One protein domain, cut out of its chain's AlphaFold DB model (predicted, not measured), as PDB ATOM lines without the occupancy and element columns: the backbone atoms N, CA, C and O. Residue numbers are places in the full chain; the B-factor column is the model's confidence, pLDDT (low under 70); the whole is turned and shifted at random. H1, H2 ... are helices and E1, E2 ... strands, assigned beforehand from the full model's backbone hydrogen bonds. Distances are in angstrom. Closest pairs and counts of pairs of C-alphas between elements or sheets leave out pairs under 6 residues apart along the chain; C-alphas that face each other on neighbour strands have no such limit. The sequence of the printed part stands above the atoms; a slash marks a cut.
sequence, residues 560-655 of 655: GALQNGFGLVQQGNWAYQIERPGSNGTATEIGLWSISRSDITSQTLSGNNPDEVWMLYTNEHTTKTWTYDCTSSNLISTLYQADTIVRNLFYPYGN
ATOM      1  N   GLY A 560      53.358 164.494   3.745       88.00
ATOM      2  CA  GLY A 560      53.359 165.732   4.526       88.00
ATOM      3  C   GLY A 560      52.602 166.867   3.845       88.00
ATOM      4  O   GLY A 560      51.871 167.604   4.503       88.00
ATOM      5  N   ALA A 561      52.661 166.926   2.513       88.75
ATOM      6  CA  ALA A 561      51.884 167.876   1.729       88.75
ATOM      7  C   ALA A 561      50.373 167.756   2.000       88.75
ATOM      8  O   ALA A 561      49.704 168.770   2.167       88.75
ATOM      9  N   LEU A 562      49.840 166.531   2.115       87.44
ATOM     10  CA  LEU A 562      48.429 166.289   2.449       87.44
ATOM     11  C   LEU A 562      48.134 166.513   3.935       87.44
ATOM     12  O   LEU A 562      47.047 166.977   4.271       87.44
ATOM     13  N   GLN A 563      49.089 166.185   4.809       83.88
ATOM     14  CA  GLN A 563      48.907 166.259   6.254       83.88
ATOM     15  C   GLN A 563      48.865 167.694   6.778       83.88
ATOM     16  O   GLN A 563      47.977 168.043   7.557       83.88
ATOM     17  N   ASN A 564      49.866 168.498   6.418       84.94
ATOM     18  CA  ASN A 564      50.016 169.852   6.929       84.94
ATOM     19  C   ASN A 564      50.409 170.886   5.871       84.94
ATOM     20  O   ASN A 564      50.473 172.046   6.236       84.94
ATOM     21  N   GLY A 565      50.599 170.540   4.595       88.62
ATOM     22  CA  GLY A 565      50.997 171.498   3.552       88.62
ATOM     23  C   GLY A 565      49.992 172.626   3.308       88.62
ATOM     24  O   GLY A 565      48.854 172.381   2.885       88.62
ATOM     25  N   PHE A 566      50.419 173.866   3.578       89.12
ATOM     26  CA  PHE A 566      49.595 175.070   3.432       89.12
ATOM     27  C   PHE A 566      49.503 175.554   1.986       89.12
ATOM     28  O   PHE A 566      48.543 176.237   1.635       89.12
ATOM     29  N   GLY A 567      50.483 175.213   1.149       89.75
ATOM     30  CA  GLY A 567      50.487 175.568  -0.261       89.75
ATOM     31  C   GLY A 567      49.399 174.794  -0.989       89.75
ATOM     32  O   GLY A 567      49.462 173.570  -1.073       89.75
ATOM     33  N   LEU A 568      48.402 175.505  -1.511       90.94
ATOM     34  CA  LEU A 568      47.371 174.960  -2.383       90.94
ATOM     35  C   LEU A 568      47.278 175.857  -3.615       90.94
ATOM     36  O   LEU A 568      46.892 177.019  -3.509       90.94
ATOM     37  N   VAL A 569      47.674 175.340  -4.776       91.00
ATOM     38  CA  VAL A 569      47.826 176.145  -5.995       91.00
ATOM     39  C   VAL A 569      46.999 175.549  -7.119       91.00
ATOM     40  O   VAL A 569      47.071 174.353  -7.394       91.00
ATOM     41  N   GLN A 570      46.223 176.392  -7.803       91.44
ATOM     42  CA  GLN A 570      45.520 175.992  -9.016       91.44
ATOM     43  C   GLN A 570      46.477 176.028 -10.208       91.44
ATOM     44  O   GLN A 570      47.012 177.077 -10.553       91.44
ATOM     45  N   GLN A 571      46.641 174.881 -10.854       91.88
ATOM     46  CA  GLN A 571      47.546 174.672 -11.983       91.88
ATOM     47  C   GLN A 571      46.811 174.702 -13.324       91.88
ATOM     48  O   GLN A 571      47.376 175.074 -14.348       91.88
ATOM     49  N   GLY A 572      45.529 174.338 -13.321       90.81
ATOM     50  CA  GLY A 572      44.669 174.402 -14.496       90.81
ATOM     51  C   GLY A 572      43.193 174.347 -14.120       90.81
ATOM     52  O   GLY A 572      42.819 173.713 -13.133       90.81
ATOM     53  N   ASN A 573      42.364 175.025 -14.910       92.38
ATOM     54  CA  ASN A 573      40.910 175.022 -14.781       92.38
ATOM     55  C   ASN A 573      40.294 174.879 -16.182       92.38
ATOM     56  O   ASN A 573      40.466 175.754 -17.031       92.38
ATOM     57  N   TRP A 574      39.585 173.773 -16.409       92.75
ATOM     58  CA  TRP A 574      38.828 173.484 -17.632       92.75
ATOM     59  C   TRP A 574      37.337 173.359 -17.333       92.75
ATOM     60  O   TRP A 574      36.656 172.452 -17.820       92.75
ATOM     61  N   ALA A 575      36.832 174.248 -16.487       91.44
ATOM     62  CA  ALA A 575      35.441 174.274 -16.103       91.44
ATOM     63  C   ALA A 575      34.608 175.263 -16.920       91.44
ATOM     64  O   ALA A 575      35.104 176.142 -17.627       91.44
ATOM     65  N   TYR A 576      33.300 175.073 -16.834       91.06
ATOM     66  CA  TYR A 576      32.286 175.927 -17.421       91.06
ATOM     67  C   TYR A 576      31.140 176.101 -16.426       91.06
ATOM     68  O   TYR A 576      30.932 175.292 -15.522       91.06
ATOM     69  N   GLN A 577      30.398 177.189 -16.586       90.88
ATOM     70  CA  GLN A 577      29.280 177.509 -15.710       90.88
ATOM     71  C   GLN A 577      27.999 176.862 -16.236       90.88
ATOM     72  O   GLN A 577      27.693 176.949 -17.427       90.88
ATOM     73  N   ILE A 578      27.239 176.247 -15.337       88.50
ATOM     74  CA  ILE A 578      25.871 175.795 -15.595       88.50
ATOM     75  C   ILE A 578      24.918 176.442 -14.599       88.50
ATOM     76  O   ILE A 578      25.295 176.753 -13.474       88.50
ATOM     77  N   GLU A 579      23.662 176.604 -14.983       86.62
ATOM     78  CA  GLU A 579      22.593 176.963 -14.057       86.62
ATOM     79  C   GLU A 579      21.663 175.764 -13.933       86.62
ATOM     80  O   GLU A 579      21.251 175.182 -14.942       86.62
ATOM     81  N   ARG A 580      21.372 175.360 -12.699       82.12
ATOM     82  CA  ARG A 580      20.514 174.212 -12.437       82.12
ATOM     83  C   ARG A 580      19.158 174.682 -11.919       82.12
ATOM     84  O   ARG A 580      19.095 175.683 -11.199       82.12
ATOM     85  N   PRO A 581      18.051 174.011 -12.271       79.31
ATOM     86  CA  PRO A 581      16.752 174.456 -11.796       79.31
ATOM     87  C   PRO A 581      16.718 174.352 -10.262       79.31
ATOM     88  O   PRO A 581      17.245 173.409  -9.694       79.31
ATOM     89  N   GLY A 582      16.181 175.360  -9.574       78.94
ATOM     90  CA  GLY A 582      16.221 175.430  -8.106       78.94
ATOM     91  C   GLY A 582      17.449 176.130  -7.502       78.94
ATOM     92  O   GLY A 582      17.396 176.475  -6.324       78.94
ATOM     93  N   SER A 583      18.498 176.453  -8.279       76.94
ATOM     94  CA  SER A 583      19.648 177.256  -7.806       76.94
ATOM     95  C   SER A 583      19.372 178.768  -7.713       76.94
ATOM     96  O   SER A 583      20.266 179.552  -7.382       76.94
ATOM     97  N   ASN A 584      18.136 179.186  -8.018       78.56
ATOM     98  CA  ASN A 584      17.664 180.572  -7.985       78.56
ATOM     99  C   ASN A 584      18.559 181.548  -8.781       78.56
ATOM    100  O   ASN A 584      18.927 182.607  -8.275       78.56
ATOM    101  N   GLY A 585      18.960 181.179 -10.003       79.00
ATOM    102  CA  GLY A 585      19.825 182.020 -10.842       79.00
ATOM    103  C   GLY A 585      21.314 181.946 -10.503       79.00
ATOM    104  O   GLY A 585      22.114 182.658 -11.105       79.00
ATOM    105  N   THR A 586      21.713 181.114  -9.535       80.88
ATOM    106  CA  THR A 586      23.126 180.985  -9.165       80.88
ATOM    107  C   THR A 586      23.819 179.964 -10.059       80.88
ATOM    108  O   THR A 586      23.427 178.791 -10.092       80.88
ATOM    109  N   ALA A 587      24.867 180.403 -10.754       84.38
ATOM    110  CA  ALA A 587      25.710 179.539 -11.567       84.38
ATOM    111  C   ALA A 587      26.536 178.569 -10.700       84.38
ATOM    112  O   ALA A 587      26.939 178.891  -9.583       84.38
ATOM    113  N   THR A 588      26.758 177.364 -11.216       85.25
ATOM    114  CA  THR A 588      27.589 176.311 -10.628       85.25
ATOM    115  C   THR A 588      28.709 175.968 -11.598       85.25
ATOM    116  O   THR A 588      28.448 175.660 -12.762       85.25
ATOM    117  N   GLU A 589      29.948 175.992 -11.113       88.81
ATOM    118  CA  GLU A 589      31.120 175.621 -11.904       88.81
ATOM    119  C   GLU A 589      31.234 174.091 -11.992       88.81
ATOM    120  O   GLU A 589      31.280 173.401 -10.970       88.81
ATOM    121  N   ILE A 590      31.270 173.548 -13.213       89.81
ATOM    122  CA  ILE A 590      31.460 172.115 -13.473       89.81
ATOM    123  C   ILE A 590      32.582 171.902 -14.484       89.81
ATOM    124  O   ILE A 590      32.658 172.600 -15.495       89.81
ATOM    125  N   GLY A 591      33.441 170.916 -14.235       92.19
ATOM    126  CA  GLY A 591      34.481 170.521 -15.180       92.19
ATOM    127  C   GLY A 591      35.644 169.790 -14.532       92.19
ATOM    128  O   GLY A 591      35.440 168.942 -13.665       92.19
ATOM    129  N   LEU A 592      36.856 170.073 -15.006       92.31
ATOM    130  CA  LEU A 592      38.101 169.464 -14.546       92.31
ATOM    131  C   LEU A 592      39.017 170.537 -13.954       92.31
ATOM    132  O   LEU A 592      39.270 171.559 -14.594       92.31
ATOM    133  N   TRP A 593      39.576 170.253 -12.782       92.56
ATOM    134  CA  TRP A 593      40.583 171.087 -12.136       92.56
ATOM    135  C   TRP A 593      41.880 170.308 -11.954       92.56
ATOM    136  O   TRP A 593      41.882 169.098 -11.715       92.56
ATOM    137  N   SER A 594      42.983 171.040 -12.056       93.12
ATOM    138  CA  SER A 594      44.330 170.593 -11.724       93.12
ATOM    139  C   SER A 594      44.851 171.478 -10.608       93.12
ATOM    140  O   SER A 594      44.934 172.697 -10.773       93.12
ATOM    141  N   ILE A 595      45.173 170.872  -9.470       92.44
ATOM    142  CA  ILE A 595      45.708 171.571  -8.301       92.44
ATOM    143  C   ILE A 595      46.954 170.861  -7.787       92.44
ATOM    144  O   ILE A 595      47.122 169.653  -7.976       92.44
ATOM    145  N   SER A 596      47.811 171.601  -7.100       92.38
ATOM    146  CA  SER A 596      48.958 171.046  -6.398       92.38
ATOM    147  C   SER A 596      48.952 171.437  -4.938       92.38
ATOM    148  O   SER A 596      48.412 172.481  -4.560       92.38
ATOM    149  N   ARG A 597      49.517 170.551  -4.120       90.62
ATOM    150  CA  ARG A 597      49.627 170.746  -2.687       90.62
ATOM    151  C   ARG A 597      51.049 170.513  -2.208       90.62
ATOM    152  O   ARG A 597      51.625 169.465  -2.501       90.62
ATOM    153  N   SER A 598      51.569 171.463  -1.442       91.06
ATOM    154  CA  SER A 598      52.958 171.516  -0.973       91.06
ATOM    155  C   SER A 598      53.087 172.381   0.288       91.06
ATOM    156  O   SER A 598      52.097 172.871   0.839       91.06
ATOM    157  N   ASP A 599      54.304 172.539   0.795       90.50
ATOM    158  CA  ASP A 599      54.650 173.571   1.766       90.50
ATOM    159  C   ASP A 599      54.728 174.968   1.154       90.50
ATOM    160  O   ASP A 599      54.942 175.166  -0.040       90.50
ATOM    161  N   ILE A 600      54.592 175.959   2.030       89.81
ATOM    162  CA  ILE A 600      55.036 177.327   1.767       89.81
ATOM    163  C   ILE A 600      56.461 177.522   2.297       89.81
ATOM    164  O   ILE A 600      56.899 176.805   3.190       89.81
ATOM    165  N   THR A 601      57.169 178.551   1.827       85.50
ATOM    166  CA  THR A 601      58.573 178.826   2.201       85.50
ATOM    167  C   THR A 601      58.830 178.905   3.713       85.50
ATOM    168  O   THR A 601      59.932 178.616   4.173       85.50
ATOM    169  N   SER A 602      57.842 179.336   4.496       83.38
ATOM    170  CA  SER A 602      57.933 179.474   5.955       83.38
ATOM    171  C   SER A 602      57.548 178.213   6.730       83.38
ATOM    172  O   SER A 602      57.606 178.205   7.959       83.38
ATOM    173  N   GLN A 603      57.149 177.152   6.033       86.31
ATOM    174  CA  GLN A 603      56.641 175.929   6.623       86.31
ATOM    175  C   GLN A 603      57.674 174.801   6.567       86.31
ATOM    176  O   GLN A 603      58.495 174.704   5.664       86.31
ATOM    177  N   THR A 604      57.610 173.899   7.546       84.38
ATOM    178  CA  THR A 604      58.273 172.593   7.486       84.38
ATOM    179  C   THR A 604      57.214 171.496   7.549       84.38
ATOM    180  O   THR A 604      56.424 171.439   8.496       84.38
ATOM    181  N   LEU A 605      57.174 170.629   6.535       85.69
ATOM    182  CA  LEU A 605      56.212 169.526   6.489       85.69
ATOM    183  C   LEU A 605      56.549 168.449   7.516       85.69
ATOM    184  O   LEU A 605      57.711 168.121   7.760       85.69
ATOM    185  N   SER A 606      55.503 167.870   8.093       73.75
ATOM    186  CA  SER A 606      55.605 166.684   8.940       73.75
ATOM    187  C   SER A 606      55.388 165.432   8.094       73.75
ATOM    188  O   SER A 606      54.493 165.427   7.260       73.75
ATOM    189  N   GLY A 607      56.146 164.358   8.324       68.88
ATOM    190  CA  GLY A 607      55.925 163.065   7.666       68.88
ATOM    191  C   GLY A 607      57.135 162.539   6.897       68.88
ATOM    192  O   GLY A 607      58.174 163.187   6.808       68.88
ATOM    193  N   ASN A 608      57.000 161.321   6.367       74.62
ATOM    194  CA  ASN A 608      58.110 160.599   5.734       74.62
ATOM    195  C   ASN A 608      58.310 160.961   4.255       74.62
ATOM    196  O   ASN A 608      59.366 160.653   3.709       74.62
ATOM    197  N   ASN A 609      57.312 161.579   3.614       84.56
ATOM    198  CA  ASN A 609      57.376 162.013   2.217       84.56
ATOM    199  C   ASN A 609      56.901 163.472   2.121       84.56
ATOM    200  O   ASN A 609      55.693 163.713   2.219       84.56
ATOM    201  N   PRO A 610      57.818 164.444   1.978       81.94
ATOM    202  CA  PRO A 610      57.475 165.859   1.845       81.94
ATOM    203  C   PRO A 610      57.100 166.255   0.406       81.94
ATOM    204  O   PRO A 610      56.841 167.425   0.158       81.94
ATOM    205  N   ASP A 611      57.092 165.308  -0.534       86.50
ATOM    206  CA  ASP A 611      56.891 165.584  -1.958       86.50
ATOM    207  C   ASP A 611      55.542 166.265  -2.255       86.50
ATOM    208  O   ASP A 611      54.523 165.985  -1.613       86.50
ATOM    209  N   GLU A 612      55.538 167.124  -3.280       89.31
ATOM    210  CA  GLU A 612      54.340 167.800  -3.783       89.31
ATOM    211  C   GLU A 612      53.332 166.790  -4.345       89.31
ATOM    212  O   GLU A 612      53.661 165.938  -5.181       89.31
ATOM    213  N   VAL A 613      52.072 166.921  -3.923       91.19
ATOM    214  CA  VAL A 613      50.973 166.080  -4.399       91.19
ATOM    215  C   VAL A 613      50.166 166.827  -5.451       91.19
ATOM    216  O   VAL A 613      49.516 167.833  -5.167       91.19
ATOM    217  N   TRP A 614      50.180 166.295  -6.669       92.06
ATOM    218  CA  TRP A 614      49.342 166.752  -7.771       92.06
ATOM    219  C   TRP A 614      47.985 166.038  -7.759       92.06
ATOM    220  O   TRP A 614      47.919 164.809  -7.680       92.06
ATOM    221  N   MET A 615      46.895 166.802  -7.842       90.50
ATOM    222  CA  MET A 615      45.529 166.280  -7.841       90.50
ATOM    223  C   MET A 615      44.769 166.757  -9.077       90.50
ATOM    224  O   MET A 615      44.708 167.950  -9.379       90.50
ATOM    225  N   LEU A 616      44.139 165.798  -9.752       90.25
ATOM    226  CA  LEU A 616      43.163 166.024 -10.810       90.25
ATOM    227  C   LEU A 616      41.802 165.567 -10.300       90.25
ATOM    228  O   LEU A 616      41.656 164.420  -9.873       90.25
ATOM    229  N   TYR A 617      40.808 166.446 -10.349       90.50
ATOM    230  CA  TYR A 617      39.456 166.118  -9.910       90.50
ATOM    231  C   TYR A 617      38.403 166.749 -10.815       90.50
ATOM    232  O   TYR A 617      38.625 167.778 -11.450       90.50
ATOM    233  N   THR A 618      37.242 166.104 -10.874       91.81
ATOM    234  CA  THR A 618      36.079 166.559 -11.632       91.81
ATOM    235  C   THR A 618      34.813 166.303 -10.830       91.81
ATOM    236  O   THR A 618      34.731 165.323 -10.089       91.81
ATOM    237  N   ASN A 619      33.831 167.184 -10.983       90.25
ATOM    238  CA  ASN A 619      32.478 167.022 -10.458       90.25
ATOM    239  C   ASN A 619      31.469 166.641 -11.557       90.25
ATOM    240  O   ASN A 619      30.258 166.705 -11.342       90.25
ATOM    241  N   GLU A 620      31.940 166.235 -12.741       88.56
ATOM    242  CA  GLU A 620      31.064 165.686 -13.772       88.56
ATOM    243  C   GLU A 620      30.621 164.261 -13.406       88.56
ATOM    244  O   GLU A 620      31.431 163.355 -13.216       88.56
ATOM    245  N   HIS A 621      29.307 164.028 -13.388       83.81
ATOM    246  CA  HIS A 621      28.708 162.705 -13.172       83.81
ATOM    247  C   HIS A 621      28.682 161.854 -14.463       83.81
ATOM    248  O   HIS A 621      27.774 161.057 -14.703       83.81
ATOM    249  N   THR A 622      29.657 162.053 -15.350       86.69
ATOM    250  CA  THR A 622      29.780 161.335 -16.623       86.69
ATOM    251  C   THR A 622      31.242 161.081 -16.950       86.69
ATOM    252  O   THR A 622      32.093 161.941 -16.746       86.69
ATOM    253  N   THR A 623      31.546 159.909 -17.509       89.69
ATOM    254  CA  THR A 623      32.886 159.635 -18.036       89.69
ATOM    255  C   THR A 623      33.141 160.502 -19.263       89.69
ATOM    256  O   THR A 623      32.447 160.377 -20.272       89.69
ATOM    257  N   LYS A 624      34.161 161.356 -19.183       88.44
ATOM    258  CA  LYS A 624      34.551 162.284 -20.244       88.44
ATOM    259  C   LYS A 624      36.052 162.214 -20.480       88.44
ATOM    260  O   LYS A 624      36.839 162.257 -19.537       88.44
ATOM    261  N   THR A 625      36.440 162.112 -21.746       90.12
ATOM    262  CA  THR A 625      37.844 162.193 -22.160       90.12
ATOM    263  C   THR A 625      38.200 163.649 -22.426       90.12
ATOM    264  O   THR A 625      37.551 164.305 -23.239       90.12
ATOM    265  N   TRP A 626      39.235 164.141 -21.751       88.31
ATOM    266  CA  TRP A 626      39.744 165.501 -21.901       88.31
ATOM    267  C   TRP A 626      40.971 165.483 -22.817       88.31
ATOM    268  O   TRP A 626      41.998 164.907 -22.461       88.31
ATOM    269  N   THR A 627      40.857 166.093 -23.997       89.19
ATOM    270  CA  THR A 627      41.929 166.135 -25.002       89.19
ATOM    271  C   THR A 627      42.126 167.565 -25.477       89.19
ATOM    272  O   THR A 627      41.193 168.184 -25.986       89.19
ATOM    273  N   TYR A 628      43.354 168.063 -25.352       89.38
ATOM    274  CA  TYR A 628      43.742 169.409 -25.759       89.38
ATOM    275  C   TYR A 628      45.033 169.366 -26.572       89.38
ATOM    276  O   TYR A 628      45.882 168.504 -26.358       89.38
ATOM    277  N   ASP A 629      45.173 170.302 -27.508       88.44
ATOM    278  CA  ASP A 629      46.414 170.492 -28.257       88.44
ATOM    279  C   ASP A 629      47.498 171.044 -27.317       88.44
ATOM    280  O   ASP A 629      47.257 172.018 -26.597       88.44
ATOM    281  N   CYS A 630      48.693 170.446 -27.339       85.00
ATOM    282  CA  CYS A 630      49.846 170.859 -26.536       85.00
ATOM    283  C   CYS A 630      50.325 172.288 -26.831       85.00
ATOM    284  O   CYS A 630      51.066 172.856 -26.037       85.00
ATOM    285  N   THR A 631      49.936 172.865 -27.968       88.19
ATOM    286  CA  THR A 631      50.243 174.255 -28.338       88.19
ATOM    287  C   THR A 631      49.156 175.240 -27.912       88.19
ATOM    288  O   THR A 631      49.361 176.453 -27.980       88.19
ATOM    289  N   SER A 632      47.994 174.742 -27.479       89.19
ATOM    290  CA  SER A 632      46.886 175.586 -27.040       89.19
ATOM    291  C   SER A 632      47.107 176.115 -25.627       89.19
ATOM    292  O   SER A 632      47.753 175.481 -24.797       89.19
ATOM    293  N   SER A 633      46.469 177.241 -25.309       84.81
ATOM    294  CA  SER A 633      46.409 177.758 -23.935       84.81
ATOM    295  C   SER A 633      45.698 176.816 -22.955       84.81
ATOM    296  O   SER A 633      45.802 177.012 -21.752       84.81
ATOM    297  N   ASN A 634      44.972 175.813 -23.460       85.25
ATOM    298  CA  ASN A 634      44.198 174.863 -22.664       85.25
ATOM    299  C   ASN A 634      44.945 173.540 -22.448       85.25
ATOM    300  O   ASN A 634      44.320 172.553 -22.067       85.25
ATOM    301  N   LEU A 635      46.250 173.476 -22.727       87.50
ATOM    302  CA  LEU A 635      47.027 172.257 -22.524       87.50
ATOM    303  C   LEU A 635      46.967 171.815 -21.049       87.50
ATOM    304  O   LEU A 635      47.113 172.632 -20.143       87.50
ATOM    305  N   ILE A 636      46.770 170.518 -20.803       85.88
ATOM    306  CA  ILE A 636      46.865 169.949 -19.452       85.88
ATOM    307  C   ILE A 636      48.347 169.728 -19.155       85.88
ATOM    308  O   ILE A 636      48.929 168.731 -19.587       85.88
ATOM    309  N   SER A 637      48.975 170.687 -18.474       83.19
ATOM    310  CA  SER A 637      50.381 170.596 -18.079       83.19
ATOM    311  C   SER A 637      50.538 169.737 -16.833       83.19
ATOM    312  O   SER A 637      49.749 169.806 -15.891       83.19
ATOM    313  N   THR A 638      51.609 168.950 -16.822       84.38
ATOM    314  CA  THR A 638      52.143 168.384 -15.585       84.38
ATOM    315  C   THR A 638      53.062 169.400 -14.907       84.38
ATOM    316  O   THR A 638      53.662 170.249 -15.567       84.38
ATOM    317  N   LEU A 639      53.168 169.303 -13.585       85.06
ATOM    318  CA  LEU A 639      54.090 170.091 -12.758       85.06
ATOM    319  C   LEU A 639      55.494 169.506 -12.745       85.06
ATOM    320  O   LEU A 639      56.467 170.184 -12.425       85.06
ATOM    321  N   TYR A 640      55.589 168.227 -13.086       86.94
ATOM    322  CA  TYR A 640      56.815 167.472 -13.005       86.94
ATOM    323  C   TYR A 640      57.605 167.629 -14.302       86.94
ATOM    324  O   TYR A 640      57.053 167.611 -15.404       86.94
ATOM    325  N   GLN A 641      58.921 167.788 -14.181       86.12
ATOM    326  CA  GLN A 641      59.797 167.866 -15.346       86.12
ATOM    327  C   GLN A 641      59.829 166.527 -16.091       86.12
ATOM    328  O   GLN A 641      59.526 165.473 -15.522       86.12
ATOM    329  N   ALA A 642      60.230 166.563 -17.365       84.62
ATOM    330  CA  ALA A 642      60.503 165.346 -18.120       84.62
ATOM    331  C   ALA A 642      61.471 164.436 -17.336       84.62
ATOM    332  O   ALA A 642      62.333 164.927 -16.608       84.62
ATOM    333  N   ASP A 643      61.285 163.122 -17.462       85.06
ATOM    334  CA  ASP A 643      62.030 162.075 -16.742       85.06
ATOM    335  C   ASP A 643      61.771 161.981 -15.221       85.06
ATOM    336  O   ASP A 643      62.418 161.190 -14.529       85.06
ATOM    337  N   THR A 644      60.779 162.706 -14.688       87.12
ATOM    338  CA  THR A 644      60.302 162.508 -13.307       87.12
ATOM    339  C   THR A 644      59.420 161.262 -13.211       87.12
ATOM    340  O   THR A 644      58.463 161.106 -13.969       87.12
ATOM    341  N   ILE A 645      59.707 160.386 -12.246       84.81
ATOM    342  CA  ILE A 645      58.863 159.225 -11.934       84.81
ATOM    343  C   ILE A 645      57.689 159.693 -11.070       84.81
ATOM    344  O   ILE A 645      57.883 160.118  -9.932       84.81
ATOM    345  N   VAL A 646      56.472 159.591 -11.602       86.25
ATOM    346  CA  VAL A 646      55.235 159.956 -10.900       86.25
ATOM    347  C   VAL A 646      54.499 158.688 -10.492       86.25
ATOM    348  O   VAL A 646      54.232 157.821 -11.315       86.25
ATOM    349  N   ARG A 647      54.117 158.595  -9.218       86.88
ATOM    350  CA  ARG A 647      53.352 157.462  -8.696       86.88
ATOM    351  C   ARG A 647      51.881 157.826  -8.568       86.88
ATOM    352  O   ARG A 647      51.544 158.777  -7.867       86.88
ATOM    353  N   ASN A 648      50.996 157.015  -9.146       88.50
ATOM    354  CA  ASN A 648      49.569 157.168  -8.871       88.50
ATOM    355  C   ASN A 648      49.273 156.776  -7.415       88.50
ATOM    356  O   ASN A 648      49.581 155.661  -6.981       88.50
ATOM    357  N   LEU A 649      48.673 157.696  -6.659       88.56
ATOM    358  CA  LEU A 649      48.313 157.468  -5.263       88.56
ATOM    359  C   LEU A 649      47.035 156.643  -5.117       88.56
ATOM    360  O   LEU A 649      46.841 156.056  -4.058       88.56
ATOM    361  N   PHE A 650      46.197 156.536  -6.150       85.06
ATOM    362  CA  PHE A 650      45.005 155.686  -6.165       85.06
ATOM    363  C   PHE A 650      45.156 154.522  -7.148       85.06
ATOM    364  O   PHE A 650      45.964 154.557  -8.072       85.06
ATOM    365  N   TYR A 651      44.380 153.456  -6.944       72.88
ATOM    366  CA  TYR A 651      44.364 152.333  -7.880       72.88
ATOM    367  C   TYR A 651      43.798 152.764  -9.255       72.88
ATOM    368  O   TYR A 651      42.782 153.461  -9.279       72.88
ATOM    369  N   PRO A 652      44.369 152.300 -10.387       63.97
ATOM    370  CA  PRO A 652      45.541 151.430 -10.486       63.97
ATOM    371  C   PRO A 652      46.829 152.183 -10.151       63.97
ATOM    372  O   PRO A 652      47.100 153.238 -10.724       63.97
ATOM    373  N   TYR A 653      47.617 151.615  -9.228       70.50
ATOM    374  CA  TYR A 653      48.926 152.137  -8.832       70.50
ATOM    375  C   TYR A 653      49.890 151.958 -10.012       70.50
ATOM    376  O   TYR A 653      50.603 150.960 -10.104       70.50
ATOM    377  N   GLY A 654      49.817 152.872 -10.975       54.16
ATOM    378  CA  GLY A 654      50.799 152.995 -12.038       54.16
ATOM    379  C   GLY A 654      52.113 153.506 -11.458       54.16
ATOM    380  O   GLY A 654      52.101 154.360 -10.563       54.16
ATOM    381  N   ASN A 655      53.207 152.948 -11.968       41.31
ATOM    382  CA  ASN A 655      54.539 153.533 -11.881       41.31
ATOM    383  C   ASN A 655      54.850 154.278 -13.173       41.31
ATOM    384  O   ASN A 655      54.350 153.813 -14.227       41.31
TER     385      ASN A 655
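AT A GLANCE: This is residues 560 to 655 of the 655 residues of a protein of Stereum hirsutum (strain FP-91666) (UniProt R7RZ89). With little regular structure, this is a narrow three-strand sheet, E1, E4 and E5, continued through sharp bends at one end by a two-strand hairpin, E2 and E3, while residues 619 to 655 loop back past the sheet. The 96 printed residues, 32 in named elements and those mostly strand, hold H1, E1, E2, E3, E4, E5 in that order; both sheets, E1-E4-E5 and E2-E3, are antiparallel. The whole is loose, with a radius of gyration of the C-alphas of 16.4 A and spans of 47 by 31 by 28 A.

IN THESE COORDINATES: H1, residues 560 to 563, begins at C-alpha 560 (53.359, 165.732, 4.526). E1 is residues 567 to 573, 17.4 A; E2, 576 to 579; E3, 587 to 590; E4, 592 to 598, 20.2 A. E5, residues 613 to 618, 16.6 A, ends at C-alpha 618 (36.079, 166.559, -11.632).

HOW THE PARTS SIT: H1, too short for an O i to N i+4 pair, is on the larger sheet at a height of 5.7 A; its closest C-alphas with E4 are Ala 561 and Ser 598, 4.7 A. E1 pairs with E4 at 159 degrees, N 569 to O 596 3.0 A, and runs on into E2 at 83 degrees. Hairpin E2 and E3 has N 578 to O 588 at 2.9 A; hairpin E4 and E5 has N 595 to O 615 at 3.0 A.

THE WHOLE: The C-alphas farthest apart, Asn 584 and Asp 643, are 48.9 A apart. The printed part has no cut; the link E4 to E5 is long. Residues 607, 652 and 654 to 655 have pLDDT under 70.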